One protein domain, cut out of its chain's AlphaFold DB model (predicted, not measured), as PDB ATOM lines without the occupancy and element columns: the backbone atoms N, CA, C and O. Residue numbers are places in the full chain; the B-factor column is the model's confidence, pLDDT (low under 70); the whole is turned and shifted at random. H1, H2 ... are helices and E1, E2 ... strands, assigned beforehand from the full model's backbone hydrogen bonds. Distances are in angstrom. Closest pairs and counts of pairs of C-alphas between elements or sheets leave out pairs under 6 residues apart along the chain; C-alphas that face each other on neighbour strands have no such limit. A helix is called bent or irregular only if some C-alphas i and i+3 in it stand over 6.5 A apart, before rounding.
ATOM      1  N   PRO A  49      64.482  22.301  23.393       56.41
ATOM      2  CA  PRO A  49      63.414  22.656  24.304       56.41
ATOM      3  C   PRO A  49      63.803  23.954  25.022       56.41
ATOM      4  O   PRO A  49      64.962  24.145  25.381       56.41
ATOM      5  N   GLU A  50      62.837  24.848  25.258       53.41
ATOM      6  CA  GLU A  50      63.072  26.078  26.039       53.41
ATOM      7  C   GLU A  50      63.517  25.771  27.486       53.41
ATOM      8  O   GLU A  50      64.080  26.626  28.163       53.41
ATOM      9  N   SER A  51      63.307  24.533  27.947       57.47
ATOM     10  CA  SER A  51      63.821  23.992  29.204       57.47
ATOM     11  C   SER A  51      64.467  22.625  28.972       57.47
ATOM     12  O   SER A  51      63.888  21.733  28.357       57.47
ATOM     13  N   GLU A  52      65.692  22.455  29.459       62.28
ATOM     14  CA  GLU A  52      66.409  21.184  29.401       62.28
ATOM     15  C   GLU A  52      65.710  20.172  30.322       62.28
ATOM     16  O   GLU A  52      65.693  20.345  31.540       62.28
ATOM     17  N   LEU A  53      65.098  19.136  29.741       64.88
ATOM     18  CA  LEU A  53      64.563  18.019  30.512       64.88
ATOM     19  C   LEU A  53      65.743  17.202  31.039       64.88
ATOM     20  O   LEU A  53      66.420  16.514  30.274       64.88
ATOM     21  N   VAL A  54      65.984  17.268  32.344       76.25
ATOM     22  CA  VAL A  54      67.085  16.534  32.973       76.25
ATOM     23  C   VAL A  54      66.582  15.165  33.421       76.25
ATOM     24  O   VAL A  54      65.524  15.056  34.040       76.25
ATOM     25  N   LEU A  55      67.329  14.104  33.115       74.69
ATOM     26  CA  LEU A  55      67.082  12.796  33.719       74.69
ATOM     27  C   LEU A  55      67.455  12.863  35.197       74.69
ATOM     28  O   LEU A  55      68.627  13.074  35.522       74.69
ATOM     29  N   ASP A  56      66.481  12.665  36.085       76.50
ATOM     30  CA  ASP A  56      66.810  12.569  37.498       76.50
ATOM     31  C   ASP A  56      67.515  11.244  37.778       76.50
ATOM     32  O   ASP A  56      67.124  10.166  37.322       76.50
ATOM     33  N   THR A  57      68.590  11.345  38.543       70.38
ATOM     34  CA  THR A  57      69.441  10.216  38.909       70.38
ATOM     35  C   THR A  57      69.430   9.968  40.410       70.38
ATOM     36  O   THR A  57      70.048   9.007  40.868       70.38
ATOM     37  N   GLN A  58      68.711  10.790  41.180       75.75
ATOM     38  CA  GLN A  58      68.632  10.625  42.620       75.75
ATOM     39  C   GLN A  58      67.687   9.466  42.993       75.75
ATOM     40  O   GLN A  58      66.607   9.310  42.419       75.75
ATOM     41  N   PRO A  59      68.065   8.626  43.973       66.00
ATOM     42  CA  PRO A  59      67.218   7.531  44.453       66.00
ATOM     43  C   PRO A  59      66.087   8.018  45.375       66.00
ATOM     44  O   PRO A  59      65.259   7.228  45.819       66.00
ATOM     45  N   SER A  60      66.069   9.310  45.706       75.25
ATOM     46  CA  SER A  60      65.117   9.930  46.619       75.25
ATOM     47  C   SER A  60      64.885  11.380  46.228       75.25
ATOM     48  O   SER A  60      65.836  12.073  45.880       75.25
ATOM     49  N   LEU A  61      63.650  11.852  46.381       76.62
ATOM     50  CA  LEU A  61      63.313  13.260  46.198       76.62
ATOM     51  C   LEU A  61      63.332  13.994  47.547       76.62
ATOM     52  O   LEU A  61      62.738  13.490  48.513       76.62
ATOM     53  N   PRO A  62      63.942  15.193  47.626       72.19
ATOM     54  CA  PRO A  62      63.757  16.092  48.759       72.19
ATOM     55  C   PRO A  62      62.269  16.315  49.031       72.19
ATOM     56  O   PRO A  62      61.459  16.326  48.104       72.19
ATOM     57  N   GLU A  63      61.889  16.548  50.287       69.12
ATOM     58  CA  GLU A  63      60.480  16.757  50.649       69.12
ATOM     59  C   GLU A  63      59.838  17.914  49.861       69.12
ATOM     60  O   GLU A  63      58.705  17.800  49.394       69.12
ATOM     61  N   ALA A  64      60.604  18.981  49.611       64.06
ATOM     62  CA  ALA A  64      60.193  20.117  48.785       64.06
ATOM     63  C   ALA A  64      59.899  19.749  47.313       64.06
ATOM     64  O   ALA A  64      59.120  20.437  46.660       64.06
ATOM     65  N   SER A  65      60.463  18.648  46.808       68.69
ATOM     66  CA  SER A  65      60.340  18.162  45.423       68.69
ATOM     67  C   SER A  65      59.321  17.025  45.271       68.69
ATOM     68  O   SER A  65      59.276  16.347  44.248       68.69
ATOM     69  N   ARG A  66      58.469  16.803  46.280       81.44
ATOM     70  CA  ARG A  66      57.401  15.787  46.253       81.44
ATOM     71  C   ARG A  66      56.140  16.232  45.511       81.44
ATOM     72  O   ARG A  66      55.145  15.510  45.504       81.44
ATOM     73  N   ARG A  67      56.153  17.409  44.887       87.44
ATOM     74  CA  ARG A  67      55.112  17.849  43.953       87.44
ATOM     75  C   ARG A  67      55.617  17.641  42.537       87.44
ATOM     76  O   ARG A  67      56.715  18.064  42.199       87.44
ATOM     77  N   GLY A  68      54.802  16.990  41.726       88.88
ATOM     78  CA  GLY A  68      55.146  16.681  40.354       88.88
ATOM     79  C   GLY A  68      53.951  16.774  39.432       88.88
ATOM     80  O   GLY A  68      52.845  17.164  39.821       88.88
ATOM     81  N   VAL A  69      54.191  16.379  38.194       90.56
ATOM     82  CA  VAL A  69      53.210  16.376  37.125       90.56
ATOM     83  C   VAL A  69      53.295  15.053  36.380       90.56
ATOM     84  O   VAL A  69      54.367  14.630  35.952       90.56
ATOM     85  N   LEU A  70      52.147  14.411  36.212       90.06
ATOM     86  CA  LEU A  70      51.971  13.271  35.326       90.06
ATOM     87  C   LEU A  70      51.534  13.782  33.952       90.06
ATOM     88  O   LEU A  70      50.559  14.531  33.852       90.06
ATOM     89  N   VAL A  71      52.228  13.353  32.899       90.81
ATOM     90  CA  VAL A  71      51.881  13.642  31.503       90.81
ATOM     91  C   VAL A  71      51.565  12.335  30.781       90.81
ATOM     92  O   VAL A  71      52.443  11.490  30.607       90.81
ATOM     93  N   ALA A  72      50.309  12.161  30.366       91.44
ATOM     94  CA  ALA A  72      49.829  10.920  29.757       91.44
ATOM     95  C   ALA A  72      48.578  11.136  28.883       91.44
ATOM     96  O   ALA A  72      48.099  12.261  28.746       91.44
ATOM     97  N   PHE A  73      48.069  10.065  28.266       89.12
ATOM     98  CA  PHE A  73      46.991  10.110  27.264       89.12
ATOM     99  C   PHE A  73      45.847   9.120  27.526       89.12
ATOM    100  O   PHE A  73      44.946   9.010  26.694       89.12
ATOM    101  N   GLY A  74      45.873   8.382  28.641       85.25
ATOM    102  CA  GLY A  74      44.820   7.435  29.004       85.25
ATOM    103  C   GLY A  74      43.477   8.117  29.254       85.25
ATOM    104  O   GLY A  74      43.411   9.344  29.379       85.25
ATOM    105  N   GLY A  75      42.415   7.316  29.341       79.12
ATOM    106  CA  GLY A  75      41.044   7.819  29.481       79.12
ATOM    107  C   GLY A  75      40.799   8.551  30.806       79.12
ATOM    108  O   GLY A  75      41.468   8.291  31.804       79.12
ATOM    109  N   GLU A  76      39.825   9.460  30.832       76.81
ATOM    110  CA  GLU A  76      39.489  10.255  32.029       76.81
ATOM    111  C   GLU A  76      38.564   9.516  32.995       76.81
ATOM    112  O   GLU A  76      38.749   9.575  34.212       76.81
ATOM    113  N   HIS A  77      37.612   8.758  32.454       75.25
ATOM    114  CA  HIS A  77      36.726   7.895  33.221       75.25
ATOM    115  C   HIS A  77      36.787   6.482  32.672       75.25
ATOM    116  O   HIS A  77      36.991   6.261  31.481       75.25
ATOM    117  N   CYS A  78      36.615   5.513  33.566       71.69
ATOM    118  CA  CYS A  78      36.522   4.116  33.184       71.69
ATOM    119  C   CYS A  78      35.452   3.422  34.012       71.69
ATOM    120  O   CYS A  78      35.567   3.361  35.239       71.69
ATOM    121  N   ALA A  79      34.459   2.845  33.342       69.44
ATOM    122  CA  ALA A  79      33.485   1.956  33.967       69.44
ATOM    123  C   ALA A  79      34.131   0.608  34.341       69.44
ATOM    124  O   ALA A  79      33.811   0.007  35.365       69.44
ATOM    125  N   SER A  80      35.097   0.153  33.539       66.19
ATOM    126  CA  SER A  80      35.926  -1.026  33.801       66.19
ATOM    127  C   SER A  80      37.313  -0.856  33.173       66.19
ATOM    128  O   SER A  80      37.572   0.122  32.481       66.19
ATOM    129  N   TYR A  81      38.238  -1.791  33.409       63.44
ATOM    130  CA  TYR A  81      39.600  -1.699  32.858       63.44
ATOM    131  C   TYR A  81      39.665  -1.607  31.330       63.44
ATOM    132  O   TYR A  81      40.619  -1.042  30.809       63.44
ATOM    133  N   SER A  82      38.680  -2.173  30.634       63.19
ATOM    134  CA  SER A  82      38.597  -2.206  29.172       63.19
ATOM    135  C   SER A  82      37.539  -1.253  28.609       63.19
ATOM    136  O   SER A  82      37.277  -1.279  27.413       63.19
ATOM    137  N   GLN A  83      36.890  -0.456  29.461       71.19
ATOM    138  CA  GLN A  83      35.829   0.477  29.080       71.19
ATOM    139  C   GLN A  83      36.138   1.829  29.703       71.19
ATOM    140  O   GLN A  83      35.615   2.173  30.768       71.19
ATOM    141  N   CYS A  84      37.049   2.537  29.050       76.19
ATOM    142  CA  CYS A  84      37.394   3.910  29.361       76.19
ATOM    143  C   CYS A  84      36.878   4.830  28.263       76.19
ATOM    144  O   CYS A  84      36.769   4.400  27.113       76.19
ATOM    145  N   ASP A  85      36.592   6.073  28.632       79.31
ATOM    146  CA  ASP A  85      36.345   7.151  27.678       79.31
ATOM    147  C   ASP A  85      37.561   7.331  26.751       79.31
ATOM    148  O   ASP A  85      38.662   6.847  27.048       79.31
ATOM    149  N   ASP A  86      37.356   8.042  25.641       68.75
ATOM    150  CA  ASP A  86      38.351   8.199  24.580       68.75
ATOM    151  C   ASP A  86      39.724   8.645  25.114       68.75
ATOM    152  O   ASP A  86      39.888   9.689  25.749       68.75
ATOM    153  N   ALA A  87      40.733   7.826  24.818       71.12
ATOM    154  CA  ALA A  87      42.141   8.145  25.008       71.12
ATOM    155  C   ALA A  87      42.662   8.951  23.805       71.12
ATOM    156  O   ALA A  87      42.178   8.794  22.684       71.12
ATOM    157  N   GLY A  88      43.688   9.782  24.011       68.69
ATOM    158  CA  GLY A  88      44.361  10.501  22.914       68.69
ATOM    159  C   GLY A  88      44.464  12.016  23.074       68.69
ATOM    160  O   GLY A  88      45.179  12.659  22.304       68.69
ATOM    161  N   VAL A  89      43.848  12.595  24.106       80.56
ATOM    162  CA  VAL A  89      44.135  13.974  24.529       80.56
ATOM    163  C   VAL A  89      45.230  13.952  25.590       80.56
ATOM    164  O   VAL A  89      45.149  13.209  26.566       80.56
ATOM    165  N   ARG A  90      46.270  14.775  25.406       85.38
ATOM    166  CA  ARG A  90      47.346  14.912  26.394       85.38
ATOM    167  C   ARG A  90      46.789  15.524  27.676       85.38
ATOM    168  O   ARG A  90      46.352  16.674  27.662       85.38
ATOM    169  N   ARG A  91      46.903  14.798  28.782       86.25
ATOM    170  CA  ARG A  91      46.567  15.263  30.127       86.25
ATOM    171  C   ARG A  91      47.836  15.600  30.892       86.25
ATOM    172  O   ARG A  91      48.855  14.928  30.756       86.25
ATOM    173  N   VAL A  92      47.749  16.663  31.681       89.38
ATOM    174  CA  VAL A  92      48.820  17.169  32.540       89.38
ATOM    175  C   VAL A  92      48.218  17.277  33.935       89.38
ATOM    176  O   VAL A  92      47.428  18.179  34.199       89.38
ATOM    177  N   LEU A  93      48.502  16.298  34.793       86.69
ATOM    178  CA  LEU A  93      47.864  16.173  36.101       86.69
ATOM    179  C   LEU A  93      48.855  16.468  37.226       86.69
ATOM    180  O   LEU A  93      49.918  15.845  37.254       86.69
ATOM    181  N   PRO A  94      48.516  17.345  38.187       89.06
ATOM    182  CA  PRO A  94      49.335  17.512  39.376       89.06
ATOM    183  C   PRO A  94      49.311  16.225  40.203       89.06
ATOM    184  O   PRO A  94      48.263  15.596  40.379       89.06
ATOM    185  N   VAL A  95      50.467  15.839  40.734       87.81
ATOM    186  CA  VAL A  95      50.606  14.668  41.599       87.81
ATOM    187  C   VAL A  95      51.443  14.992  42.829       87.81
ATOM    188  O   VAL A  95      52.355  15.819  42.792       87.81
ATOM    189  N   VAL A  96      51.135  14.304  43.924       88.69
ATOM    190  CA  VAL A  96      51.977  14.277  45.121       88.69
ATOM    191  C   VAL A  96      52.689  12.934  45.156       88.69
ATOM    192  O   VAL A  96      52.038  11.886  45.137       88.69
ATOM    193  N   ILE A  97      54.015  12.978  45.194       88.38
ATOM    194  CA  ILE A  97      54.890  11.817  45.305       88.38
ATOM    195  C   ILE A  97      55.103  11.520  46.788       88.38
ATOM    196  O   ILE A  97      55.422  12.398  47.589       88.38
ATOM    197  N   LYS A  98      54.892  10.267  47.168       86.31
ATOM    198  CA  LYS A  98      55.063   9.782  48.534       86.31
ATOM    199  C   LYS A  98      56.433   9.181  48.741       86.31
ATOM    200  O   LYS A  98      57.089   8.745  47.799       86.31
ATOM    201  N   ASP A  99      56.812   9.126  50.011       82.69
ATOM    202  CA  ASP A  99      57.963   8.351  50.424       82.69
ATOM    203  C   ASP A  99      57.766   6.876  50.050       82.69
ATOM    204  O   ASP A  99      56.702   6.289  50.289       82.69
ATOM    205  N   GLY A 100      58.788   6.276  49.442       80.38
ATOM    206  CA  GLY A 100      58.750   4.872  49.057       80.38
ATOM    207  C   GLY A 100      58.580   3.949  50.265       80.38
ATOM    208  O   GLY A 100      57.865   2.954  50.171       80.38
ATOM    209  N   ALA A 101      59.164   4.283  51.421       81.44
ATOM    210  CA  ALA A 101      59.038   3.472  52.630       81.44
ATOM    211  C   ALA A 101      57.597   3.454  53.167       81.44
ATOM    212  O   ALA A 101      57.129   2.410  53.626       81.44
ATOM    213  N   ASP A 102      56.881   4.575  53.041       81.25
ATOM    214  CA  ASP A 102      55.476   4.695  53.445       81.25
ATOM    215  C   ASP A 102      54.535   3.948  52.493       81.25
ATOM    216  O   ASP A 102      53.492   3.428  52.902       81.25
ATOM    217  N   CYS A 103      54.875   3.911  51.205       79.38
ATOM    218  CA  CYS A 103      54.051   3.257  50.193       79.38
ATOM    219  C   CYS A 103      54.292   1.760  50.054       79.38
ATOM    220  O   CYS A 103      53.369   1.050  49.657       79.38
ATOM    221  N   PHE A 104      55.484   1.289  50.408       80.81
ATOM    222  CA  PHE A 104      55.878  -0.112  50.293       80.81
ATOM    223  C   PHE A 104      56.310  -0.678  51.665       80.81
ATOM    224  O   PHE A 104      57.473  -1.057  51.858       80.81
ATOM    225  N   PRO A 105      55.398  -0.708  52.661       79.81
ATOM    226  CA  PRO A 105      55.734  -0.979  54.057       79.81
ATOM    227  C   PRO A 105      55.895  -2.470  54.379       79.81
ATOM    228  O   PRO A 105      56.275  -2.816  55.504       79.81
ATOM    229  N   SER A 106      55.593  -3.393  53.465       82.50
ATOM    230  CA  SER A 106      55.747  -4.820  53.744       82.50
ATOM    231  C   SER A 106      57.203  -5.267  53.602       82.50
ATOM    232  O   SER A 106      58.001  -4.725  52.836       82.50
ATOM    233  N   ARG A 107      57.562  -6.324  54.337       83.25
ATOM    234  CA  ARG A 107      58.899  -6.927  54.259       83.25
ATOM    235  C   ARG A 107      59.245  -7.384  52.837       83.25
ATOM    236  O   ARG A 107      60.359  -7.137  52.393       83.25
ATOM    237  N   ARG A 108      58.294  -8.007  52.129       81.12
ATOM    238  CA  ARG A 108      58.504  -8.520  50.764       81.12
ATOM    239  C   ARG A 108      58.816  -7.404  49.771       81.12
ATOM    240  O   ARG A 108      59.672  -7.582  48.914       81.12
ATOM    241  N   GLU A 109      58.145  -6.261  49.888       80.56
ATOM    242  CA  GLU A 109      58.392  -5.115  49.006       80.56
ATOM    243  C   GLU A 109      59.754  -4.475  49.266       80.56
ATOM    244  O   GLU A 109      60.467  -4.139  48.321       80.56
ATOM    245  N   ARG A 110      60.144  -4.351  50.542       83.00
ATOM    246  CA  ARG A 110      61.484  -3.877  50.910       83.00
ATOM    247  C   ARG A 110      62.576  -4.814  50.413       83.00
ATOM    248  O   ARG A 110      63.555  -4.346  49.848       83.00
ATOM    249  N   GLU A 111      62.398  -6.125  50.579       84.38
ATOM    250  CA  GLU A 111      63.327  -7.139  50.059       84.38
ATOM    251  C   GLU A 111      63.402  -7.130  48.523       84.38
ATOM    252  O   GLU A 111      64.425  -7.503  47.959       84.38
ATOM    253  N   ALA A 112      62.347  -6.672  47.845       81.00
ATOM    254  CA  ALA A 112      62.334  -6.456  46.400       81.00
ATOM    255  C   ALA A 112      62.880  -5.079  45.969       81.00
ATOM    256  O   ALA A 112      62.909  -4.793  44.775       81.00
ATOM    257  N   GLY A 113      63.294  -4.222  46.907       85.50
ATOM    258  CA  GLY A 113      63.863  -2.904  46.614       85.50
ATOM    259  C   GLY A 113      62.855  -1.845  46.151       85.50
ATOM    260  O   GLY A 113      63.275  -0.790  45.680       85.50
ATOM    261  N   LEU A 114      61.542  -2.075  46.299       85.25
ATOM    262  CA  LEU A 114      60.519  -1.150  45.790       85.25
ATOM    263  C   LEU A 114      60.648   0.299  46.300       85.25
ATOM    264  O   LEU A 114      60.507   1.195  45.469       85.25
ATOM    265  N   PRO A 115      60.963   0.572  47.587       85.75
ATOM    266  CA  PRO A 115      61.084   1.945  48.088       85.75
ATOM    267  C   PRO A 115      62.073   2.843  47.341       85.75
ATOM    268  O   PRO A 115      61.870   4.051  47.317       85.75
ATOM    269  N   GLY A 116      63.134   2.272  46.763       85.44
ATOM    270  CA  GLY A 116      64.139   3.023  46.000       85.44
ATOM    271  C   GLY A 116      64.006   2.878  44.484       85.44
ATOM    272  O   GLY A 116      64.723   3.548  43.749       85.44
ATOM    273  N   ALA A 117      63.126   1.993  44.012       88.38
ATOM    274  CA  ALA A 117      62.989   1.675  42.592       88.38
ATOM    275  C   ALA A 117      61.656   2.107  41.975       88.38
ATOM    276  O   ALA A 117      61.517   2.110  40.752       88.38
ATOM    277  N   MET A 118      60.685   2.481  42.805       88.38
ATOM    278  CA  MET A 118      59.361   2.905  42.374       88.38
ATOM    279  C   MET A 118      58.981   4.216  43.053       88.38
ATOM    280  O   MET A 118      59.065   4.348  44.272       88.38
ATOM    281  N   TRP A 119      58.452   5.152  42.274       89.69
ATOM    282  CA  TRP A 119      57.736   6.298  42.811       89.69
ATOM    283  C   TRP A 119      56.297   5.918  43.104       89.69
ATOM    284  O   TRP A 119      55.621   5.306  42.278       89.69
ATOM    285  N   CYS A 120      55.815   6.329  44.268       87.25
ATOM    286  CA  CYS A 120      54.422   6.198  44.654       87.25
ATOM    287  C   CYS A 120      53.732   7.557  44.562       87.25
ATOM    288  O   CYS A 120      54.265   8.549  45.048       87.25
ATOM    289  N   MET A 121      52.544   7.612  43.967       87.62
ATOM    290  CA  MET A 121      51.807   8.855  43.733       87.62
ATOM    291  C   MET A 121      50.405   8.779  44.335       87.62
ATOM    292  O   MET A 121      49.748   7.746  44.226       87.62
ATOM    293  N   GLU A 122      49.908   9.881  44.904       79.81
ATOM    294  CA  GLU A 122      48.518   9.998  45.399       79.81
ATOM    295  C   GLU A 122      47.461  10.151  44.297       79.81
ATOM    296  O   GLU A 122      46.270  10.227  44.590       79.81
ATOM    297  N   SER A 123      47.877  10.211  43.032       71.50
ATOM    298  CA  SER A 123      46.964  10.281  41.894       71.50
ATOM    299  C   SER A 123      46.695   8.897  41.315       71.50
ATOM    300  O   SER A 123      47.569   8.024  41.301       71.50
ATOM    301  N   ALA A 124      45.491   8.717  40.779       71.56
ATOM    302  CA  ALA A 124      45.136   7.550  39.994       71.56
ATOM    303  C   ALA A 124      45.532   7.794  38.529       71.56
ATOM    304  O   ALA A 124      44.799   8.447  37.790       71.56
ATOM    305  N   ALA A 125      46.659   7.222  38.100       79.38
ATOM    306  CA  ALA A 125      46.895   6.944  36.689       79.38
ATOM    307  C   ALA A 125      45.698   6.151  36.149       79.38
ATOM    308  O   ALA A 125      45.056   5.425  36.902       79.38
ATOM    309  N   MET A 126      45.373   6.278  34.875       80.19
ATOM    310  CA  MET A 126      44.237   5.632  34.220       80.19
ATOM    311  C   MET A 126      44.728   4.572  33.220       80.19
ATOM    312  O   MET A 126      45.891   4.592  32.822       80.19
ATOM    313  N   PRO A 127      43.904   3.590  32.813       81.12
ATOM    314  CA  PRO A 127      44.231   2.716  31.696       81.12
ATOM    315  C   PRO A 127      44.589   3.563  30.469       81.12
ATOM    316  O   PRO A 127      43.884   4.516  30.140       81.12
ATOM    317  N   GLY A 128      45.720   3.235  29.844       81.56
ATOM    318  CA  GLY A 128      46.333   4.046  28.788       81.56
ATOM    319  C   GLY A 128      47.371   5.065  29.275       81.56
ATOM    320  O   GLY A 128      48.077   5.620  28.442       81.56
ATOM    321  N   ASP A 129      47.525   5.281  30.588       87.50
ATOM    322  CA  ASP A 129      48.603   6.130  31.122       87.50
ATOM    323  C   ASP A 129      49.938   5.399  31.275       87.50
ATOM    324  O   ASP A 129      50.963   6.057  31.428       87.50
ATOM    325  N   SER A 130      49.947   4.062  31.244       88.12
ATOM    326  CA  SER A 130      51.180   3.267  31.305       88.12
ATOM    327  C   SER A 130      52.145   3.668  30.182       88.12
ATOM    328  O   SER A 130      51.745   3.793  29.027       88.12
ATOM    329  N   GLY A 131      53.414   3.877  30.524       91.06
ATOM    330  CA  GLY A 131      54.428   4.456  29.640       91.06
ATOM    331  C   GLY A 131      54.466   5.990  29.635       91.06
ATOM    332  O   GLY A 131      55.384   6.564  29.057       91.06
ATOM    333  N   GLY A 132      53.504   6.661  30.278       91.69
ATOM    334  CA  GLY A 132      53.490   8.115  30.450       91.69
ATOM    335  C   GLY A 132      54.643   8.625  31.317       91.69
ATOM    336  O   GLY A 132      55.342   7.849  31.972       91.69
ATOM    337  N   ALA A 133      54.824   9.945  31.354       93.06
ATOM    338  CA  ALA A 133      55.938  10.571  32.056       93.06
ATOM    339  C   ALA A 133      55.541  11.114  33.435       93.06
ATOM    340  O   ALA A 133      54.486  11.734  33.585       93.06
ATOM    341  N   LEU A 134      56.420  10.940  34.424       93.12
ATOM    342  CA  LEU A 134      56.384  11.630  35.711       93.12
ATOM    343  C   LEU A 134      57.515  12.660  35.775       93.12
ATOM    344  O   LEU A 134      58.693  12.313  35.668       93.12
ATOM    345  N   LEU A 135      57.139  13.919  35.974       91.75
ATOM    346  CA  LEU A 135      58.034  15.066  36.055       91.75
ATOM    347  C   LEU A 135      57.971  15.688  37.452       91.75
ATOM    348  O   LEU A 135      56.901  15.723  38.058       91.75
ATOM    349  N   VAL A 136      59.083  16.230  37.935       89.44
ATOM    350  CA  VAL A 136      59.116  17.091  39.130       89.44
ATOM    351  C   VAL A 136      59.810  18.397  38.805       89.44
ATOM    352  O   VAL A 136      60.748  18.421  38.012       89.44
ATOM    353  N   GLU A 137      59.356  19.474  39.426       81.06
ATOM    354  CA  GLU A 137      60.047  20.755  39.361       81.06
ATOM    355  C   GLU A 137      61.092  20.805  40.480       81.06
ATOM    356  O   GLU A 137      60.780  20.618  41.661       81.06
ATOM    357  N   ALA A 138      62.352  20.993  40.103       73.12
ATOM    358  CA  ALA A 138      63.434  21.223  41.044       73.12
ATOM    359  C   ALA A 138      63.400  22.673  41.560       73.12
ATOM    360  O   ALA A 138      62.714  23.539  41.021       73.12
ATOM    361  N   ALA A 139      64.155  22.954  42.626       71.88
ATOM    362  CA  ALA A 139      64.194  24.285  43.241       71.88
ATOM    363  C   ALA A 139      64.701  25.394  42.293       71.88
ATOM    364  O   ALA A 139      64.467  26.572  42.546       71.88
ATOM    365  N   ASP A 140      65.394  25.021  41.216       73.12
ATOM    366  CA  ASP A 140      65.879  25.912  40.161       73.12
ATOM    367  C   ASP A 140      64.848  26.150  39.037       73.12
ATOM    368  O   ASP A 140      65.171  26.795  38.038       73.12
ATOM    369  N   GLY A 141      63.620  25.641  39.183       72.75
ATOM    370  CA  GLY A 141      62.541  25.763  38.199       72.75
ATOM    371  C   GLY A 141      62.672  24.817  37.002       72.75
ATOM    372  O   GLY A 141      61.877  24.896  36.065       72.75
ATOM    373  N   LYS A 142      63.666  23.916  36.989       79.19
ATOM    374  CA  LYS A 142      63.810  22.923  35.918       79.19
ATOM    375  C   LYS A 142      62.914  21.718  36.159       79.19
ATOM    376  O   LYS A 142      62.802  21.213  37.277       79.19
ATOM    377  N   LEU A 143      62.331  21.203  35.080       80.50
ATOM    378  CA  LEU A 143      61.606  19.940  35.110       80.50
ATOM    379  C   LEU A 143      62.580  18.773  34.956       80.50
ATOM    380  O   LEU A 143      63.310  18.673  33.970       80.50
ATOM    381  N   SER A 144      62.553  17.870  35.928       87.44
ATOM    382  CA  SER A 144      63.316  16.628  35.905       87.44
ATOM    383  C   SER A 144      62.401  15.451  35.598       87.44
ATOM    384  O   SER A 144      61.326  15.315  36.188       87.44
ATOM    385  N   TYR A 145      62.830  14.587  34.680       89.69
ATOM    386  CA  TYR A 145      62.148  13.339  34.373       89.69
ATOM    387  C   TYR A 145      62.552  12.264  35.375       89.69
ATOM    388  O   TYR A 145      63.683  11.777  35.349       89.69
ATOM    389  N   VAL A 146      61.626  11.913  36.267       91.56
ATOM    390  CA  VAL A 146      61.920  11.047  37.418       91.56
ATOM    391  C   VAL A 146      61.387   9.632  37.252       91.56
ATOM    392  O   VAL A 146      61.925   8.712  37.872       91.56
ATOM    393  N   GLY A 147      60.358   9.408  36.429       93.06
ATOM    394  CA  GLY A 147      59.783   8.071  36.299       93.06
ATOM    395  C   GLY A 147      58.841   7.848  35.127       93.06
ATOM    396  O   GLY A 147      58.256   8.782  34.589       93.06
ATOM    397  N   VAL A 148      58.662   6.574  34.783       93.75
ATOM    398  CA  VAL A 148      57.713   6.093  33.768       93.75
ATOM    399  C   VAL A 148      56.482   5.538  34.477       93.75
ATOM    400  O   VAL A 148      56.615   4.682  35.353       93.75
ATOM    401  N   ILE A 149      55.279   5.982  34.114       91.62
ATOM    402  CA  ILE A 149      54.038   5.459  34.696       91.62
ATOM    403  C   ILE A 149      53.934   3.962  34.395       91.62
ATOM    404  O   ILE A 149      53.941   3.550  33.241       91.62
ATOM    405  N   SER A 150      53.822   3.150  35.439       86.88
ATOM    406  CA  SER A 150      53.853   1.692  35.331       86.88
ATOM    407  C   SER A 150      52.444   1.140  35.543       86.88
ATOM    408  O   SER A 150      51.750   0.775  34.587       86.88
ATOM    409  N   VAL A 151      51.954   1.179  36.786       72.19
ATOM    410  CA  VAL A 151      50.697   0.530  37.167       72.19
ATOM    411  C   VAL A 151      49.756   1.452  37.943       72.19
ATOM    412  O   VAL A 151      50.140   2.146  38.886       72.19
ATOM    413  N   ARG A 152      48.472   1.389  37.564       58.62
ATOM    414  CA  ARG A 152      47.324   2.008  38.257       58.62
ATOM    415  C   ARG A 152      46.764   1.140  39.393       58.62
ATOM    416  O   ARG A 152      46.262   1.644  40.389       58.62
ATOM    417  N   ARG A 153      46.749  -0.181  39.197       40.28
ATOM    418  CA  ARG A 153      46.125  -1.188  40.070       40.28
ATOM    419  C   ARG A 153      46.978  -2.445  39.977       40.28
ATOM    420  O   ARG A 153      47.151  -2.957  38.874       40.28
ATOM    421  N   GLY A 154      47.462  -2.947  41.106       38.72
ATOM    422  CA  GLY A 154      48.299  -4.140  41.108       38.72
ATOM    423  C   GLY A 154      49.720  -3.918  41.622       38.72
ATOM    424  O   GLY A 154      50.661  -4.412  41.009       38.72
ATOM    425  N   LEU A 155      49.882  -3.340  42.819       48.72
ATOM    426  CA  LEU A 155      50.678  -4.144  43.742       48.72
ATOM    427  C   LEU A 155      50.000  -5.535  43.761       48.72
ATOM    428  O   LEU A 155      48.766  -5.578  43.736       48.72
ATOM    429  N   PRO A 156      50.756  -6.638  43.659       45.75
ATOM    430  CA  PRO A 156      50.250  -7.982  43.352       45.75
ATOM    431  C   PRO A 156      49.024  -8.319  44.206       45.75
ATOM    432  O   PRO A 156      48.879  -7.740  45.272       45.75
ATOM    433  N   LEU A 157      48.160  -9.260  43.807       43.97
ATOM    434  CA  LEU A 157      46.931  -9.630  44.548       43.97
ATOM    435  C   LEU A 157      47.104  -9.778  46.087       43.97
ATOM    436  O   LEU A 157      46.156  -9.569  46.833       43.97
ATOM    437  N   GLU A 158      48.321 -10.044  46.567       44.06
ATOM    438  CA  GLU A 158      48.771 -10.079  47.969       44.06
ATOM    439  C   GLU A 158      48.910  -8.705  48.684       44.06
ATOM    440  O   GLU A 158      49.151  -8.666  49.886       44.06
ATOM    441  N   LEU A 159      48.752  -7.578  47.984       43.94
ATOM    442  CA  LEU A 159      48.868  -6.189  48.469       43.94
ATOM    443  C   LEU A 159      47.649  -5.318  48.114       43.94
ATOM    444  O   LEU A 159      47.686  -4.085  48.114       43.94
ATOM    445  N   PHE A 160      46.519  -5.973  47.862       41.56
ATOM    446  CA  PHE A 160      45.235  -5.364  47.518       41.56
ATOM    447  C   PHE A 160      44.644  -4.442  48.604       41.56
ATOM    448  O   PHE A 160      43.695  -3.705  48.331       41.56
ATOM    449  N   ALA A 161      45.215  -4.415  49.814       40.19
ATOM    450  CA  ALA A 161      44.789  -3.526  50.899       40.19
ATOM    451  C   ALA A 161      44.938  -2.022  50.573       40.19
ATOM    452  O   ALA A 161      44.429  -1.185  51.313       40.19
ATOM    453  N   LEU A 162      45.586  -1.673  49.453       38.66
ATOM    454  CA  LEU A 162      45.798  -0.298  48.995       38.66
ATOM    455  C   LEU A 162      44.881   0.149  47.843       38.66
ATOM    456  O   LEU A 162      44.905   1.331  47.497       38.66
ATOM    457  N   ALA A 163      44.015  -0.711  47.286       41.28
ATOM    458  CA  ALA A 163      43.001  -0.277  46.306       41.28
ATOM    459  C   ALA A 163      42.010   0.756  46.895       41.28
ATOM    460  O   ALA A 163      41.380   1.514  46.157       41.28
ATOM    461  N   SER A 164      41.927   0.832  48.225       44.41
ATOM    462  CA  SER A 164      41.213   1.855  48.994       44.41
ATOM    463  C   SER A 164      41.907   3.229  49.009       44.41
ATOM    464  O   SER A 164      41.264   4.220  49.340       44.41
ATOM    465  N   THR A 165      43.191   3.319  48.637       51.00
ATOM    466  CA  THR A 165      44.022   4.525  48.841       51.00
ATOM    467  C   THR A 165      44.233   5.397  47.598       51.00
ATOM    468  O   THR A 165      44.879   6.433  47.707       51.00
ATOM    469  N   ARG A 166      43.669   5.027  46.434       63.25
ATOM    470  CA  ARG A 166      43.762   5.780  45.157       63.25
ATOM    471  C   ARG A 166      45.198   6.124  44.706       63.25
ATOM    472  O   ARG A 166      45.413   7.159  44.087       63.25
ATOM    473  N   ARG A 167      46.174   5.257  44.992       74.44
ATOM    474  CA  ARG A 167      47.588   5.469  44.636       74.44
ATOM    475  C   ARG A 167      47.984   4.761  43.341       74.44
ATOM    476  O   ARG A 167      47.407   3.729  43.007       74.44
ATOM    477  N   SER A 168      49.006   5.284  42.669       82.62
ATOM    478  CA  SER A 168      49.633   4.684  41.478       82.62
ATOM    479  C   SER A 168      51.148   4.635  41.619       82.62
ATOM    480  O   SER A 168      51.708   5.323  42.474       82.62
ATOM    481  N   ALA A 169      51.810   3.850  40.768       86.88
ATOM    482  CA  ALA A 169      53.261   3.721  40.781       86.88
ATOM    483  C   ALA A 169      53.903   4.059  39.429       86.88
ATOM    484  O   ALA A 169      53.337   3.790  38.364       86.88
ATOM    485  N   ALA A 170      55.109   4.613  39.491       90.69
ATOM    486  CA  ALA A 170      55.979   4.836  38.346       90.69
ATOM    487  C   ALA A 170      57.337   4.170  38.590       90.69
ATOM    488  O   ALA A 170      57.859   4.243  39.701       90.69
ATOM    489  N   ALA A 171      57.908   3.526  37.574       91.56
ATOM    490  CA  ALA A 171      59.271   3.014  37.643       91.56
ATOM    491  C   ALA A 171      60.242   4.195  37.726       91.56
ATOM    492  O   ALA A 171      60.140   5.133  36.931       91.56
ATOM    493  N   ALA A 172      61.155   4.176  38.696       91.75
ATOM    494  CA  ALA A 172      62.114   5.255  38.873       91.75
ATOM    495  C   ALA A 172      63.193   5.206  37.780       91.75
ATOM    496  O   ALA A 172      63.792   4.155  37.522       91.75
ATOM    497  N   ILE A 173      63.474   6.358  37.165       92.25
ATOM    498  CA  ILE A 173      64.576   6.506  36.204       92.25
ATOM    499  C   ILE A 173      65.915   6.218  36.883       92.25
ATOM    500  O   ILE A 173      66.744   5.515  36.311       92.25
ATOM    501  N   SER A 174      66.101   6.676  38.123       90.25
ATOM    502  CA  SER A 174      67.329   6.464  38.895       90.25
ATOM    503  C   SER A 174      67.671   4.984  39.087       90.25
ATOM    504  O   SER A 174      68.829   4.602  38.925       90.25
ATOM    505  N   ALA A 175      66.675   4.127  39.321       89.38
ATOM    506  CA  ALA A 175      66.878   2.684  39.468       89.38
ATOM    507  C   ALA A 175      67.184   1.952  38.150       89.38
ATOM    508  O   ALA A 175      67.738   0.856  38.168       89.38
TER     509      ALA A 175
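What this domain is: This is residues 49 to 175 of the 196 residues of the protein "Peptidase S1 domain-containing protein" of Methyloceanibacter superfactus (UniProt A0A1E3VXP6). You are looking at a small closed barrel of six antiparallel strands, E1, E3, E4, E7, E6 and E5 round the ring, with two short helices, H1 and H3, packed on its outside, a third, H2, beyond them and off the barrel, and two loops reaching away from it, one with the little strand E2 and one with the irregular helix H4. Residues 49 to 66, with no named element, run past the barrel before E1, and residues 54 to 55 pair with E6. The printed part has 127 residues with four named helices and seven named strands, in the order E1 E2 E3 H1 H2 H3 E4 E5 E6 H4 E7. The class is mixed, helices and strands, though under half of the residues, 59, are in named elements. The whole is compact, with a radius of gyration of the C-alphas of 14.5 A, and flat in outline, spanning 40 by 39 by 20 A.

Where its parts are: Begin with the barrel and find C-alpha 67 at (55.112, 17.849, 43.953), where E1 starts; it covers residues 67 to 72 and is 16.7 A long. E3, residues 91 to 98, runs 21.0 A, and E4, residues 118 to 121, runs 9.7 A. E5, residues 133 to 137, is 13.2 A long. The longest strand, E6, starts at C-alpha 143 at (61.606, 19.940, 35.110) and runs 22.4 A through residues 143 to 151. E7, residues 168 to 172, measures 12.8 A and ends at C-alpha 172 at (62.114, 5.255, 38.873). Outside the ring, E2 is residues 78 to 80, 5.2 A. H1 is residues 100 to 103, 5.1 A; H2 is residues 107 to 111, 6.1 A; H3 is residues 114 to 117, 4.9 A. H4, residues 157 to 162, is 10.4 A long and irregular: C-alphas 158 and 161 are 8.2 A apart.

How they stand to each other: Start at E1, which has antiparallel E3 on one side, with N 70 and O 93 2.8 A apart, and antiparallel E5 on the other side, with N 69 and O 135 2.8 A apart. E3 is staggered: residues 91 to 96 pair with E1 and residues 97 to 98 with E4, where N 98 and O 120 are 2.8 A apart. E4 and E7 have N 119 and O 170 at 2.8 A. E7 and E6 have N 171 and O 148 at 2.8 A. E6 and E5 form a hairpin, with N 144 and O 136 2.8 A apart, and the ring is closed. Outside the barrel, H1 is on it, over E4, at a height over the sheet of 8.0 A. H3 is on it too, at a height of 8.1 A, and only just over none of the strands, as two of its C-alphas fall on E7. H1 and H3 touch, the closest C-alphas being those of Gly 100 and Pro 115, 3.9 A. H2 is not on the barrel; it is close to H1 but not clearly touching, with the closest C-alphas, Ala 101 and Arg 110, at 7.9 A. H4 is not on the barrel and touches no helix. E2 pairs with no named strand and is apart from E1 and E3. In H2 the O i to N i+4 pair is within hydrogen-bond range; in H4 0 of 2 are, beside 1 of 3 O i to N i+3 pairs, while H1 and H3 are too short for an O i to N i+4 pair.

The domain as a whole: The two C-alphas farthest apart are those of Glu 50 and Glu 158, 44.6 A. The printed part has no cut, and its one long link is E4 to E5, 11 residues. Look at the B-factor column for confidence: the mean pLDDT of the printed part is 76.6, and 30 residues are under 70, among them residues 49 to 53, 79 to 82 and 152 to 166, and H4 has a mean of 42.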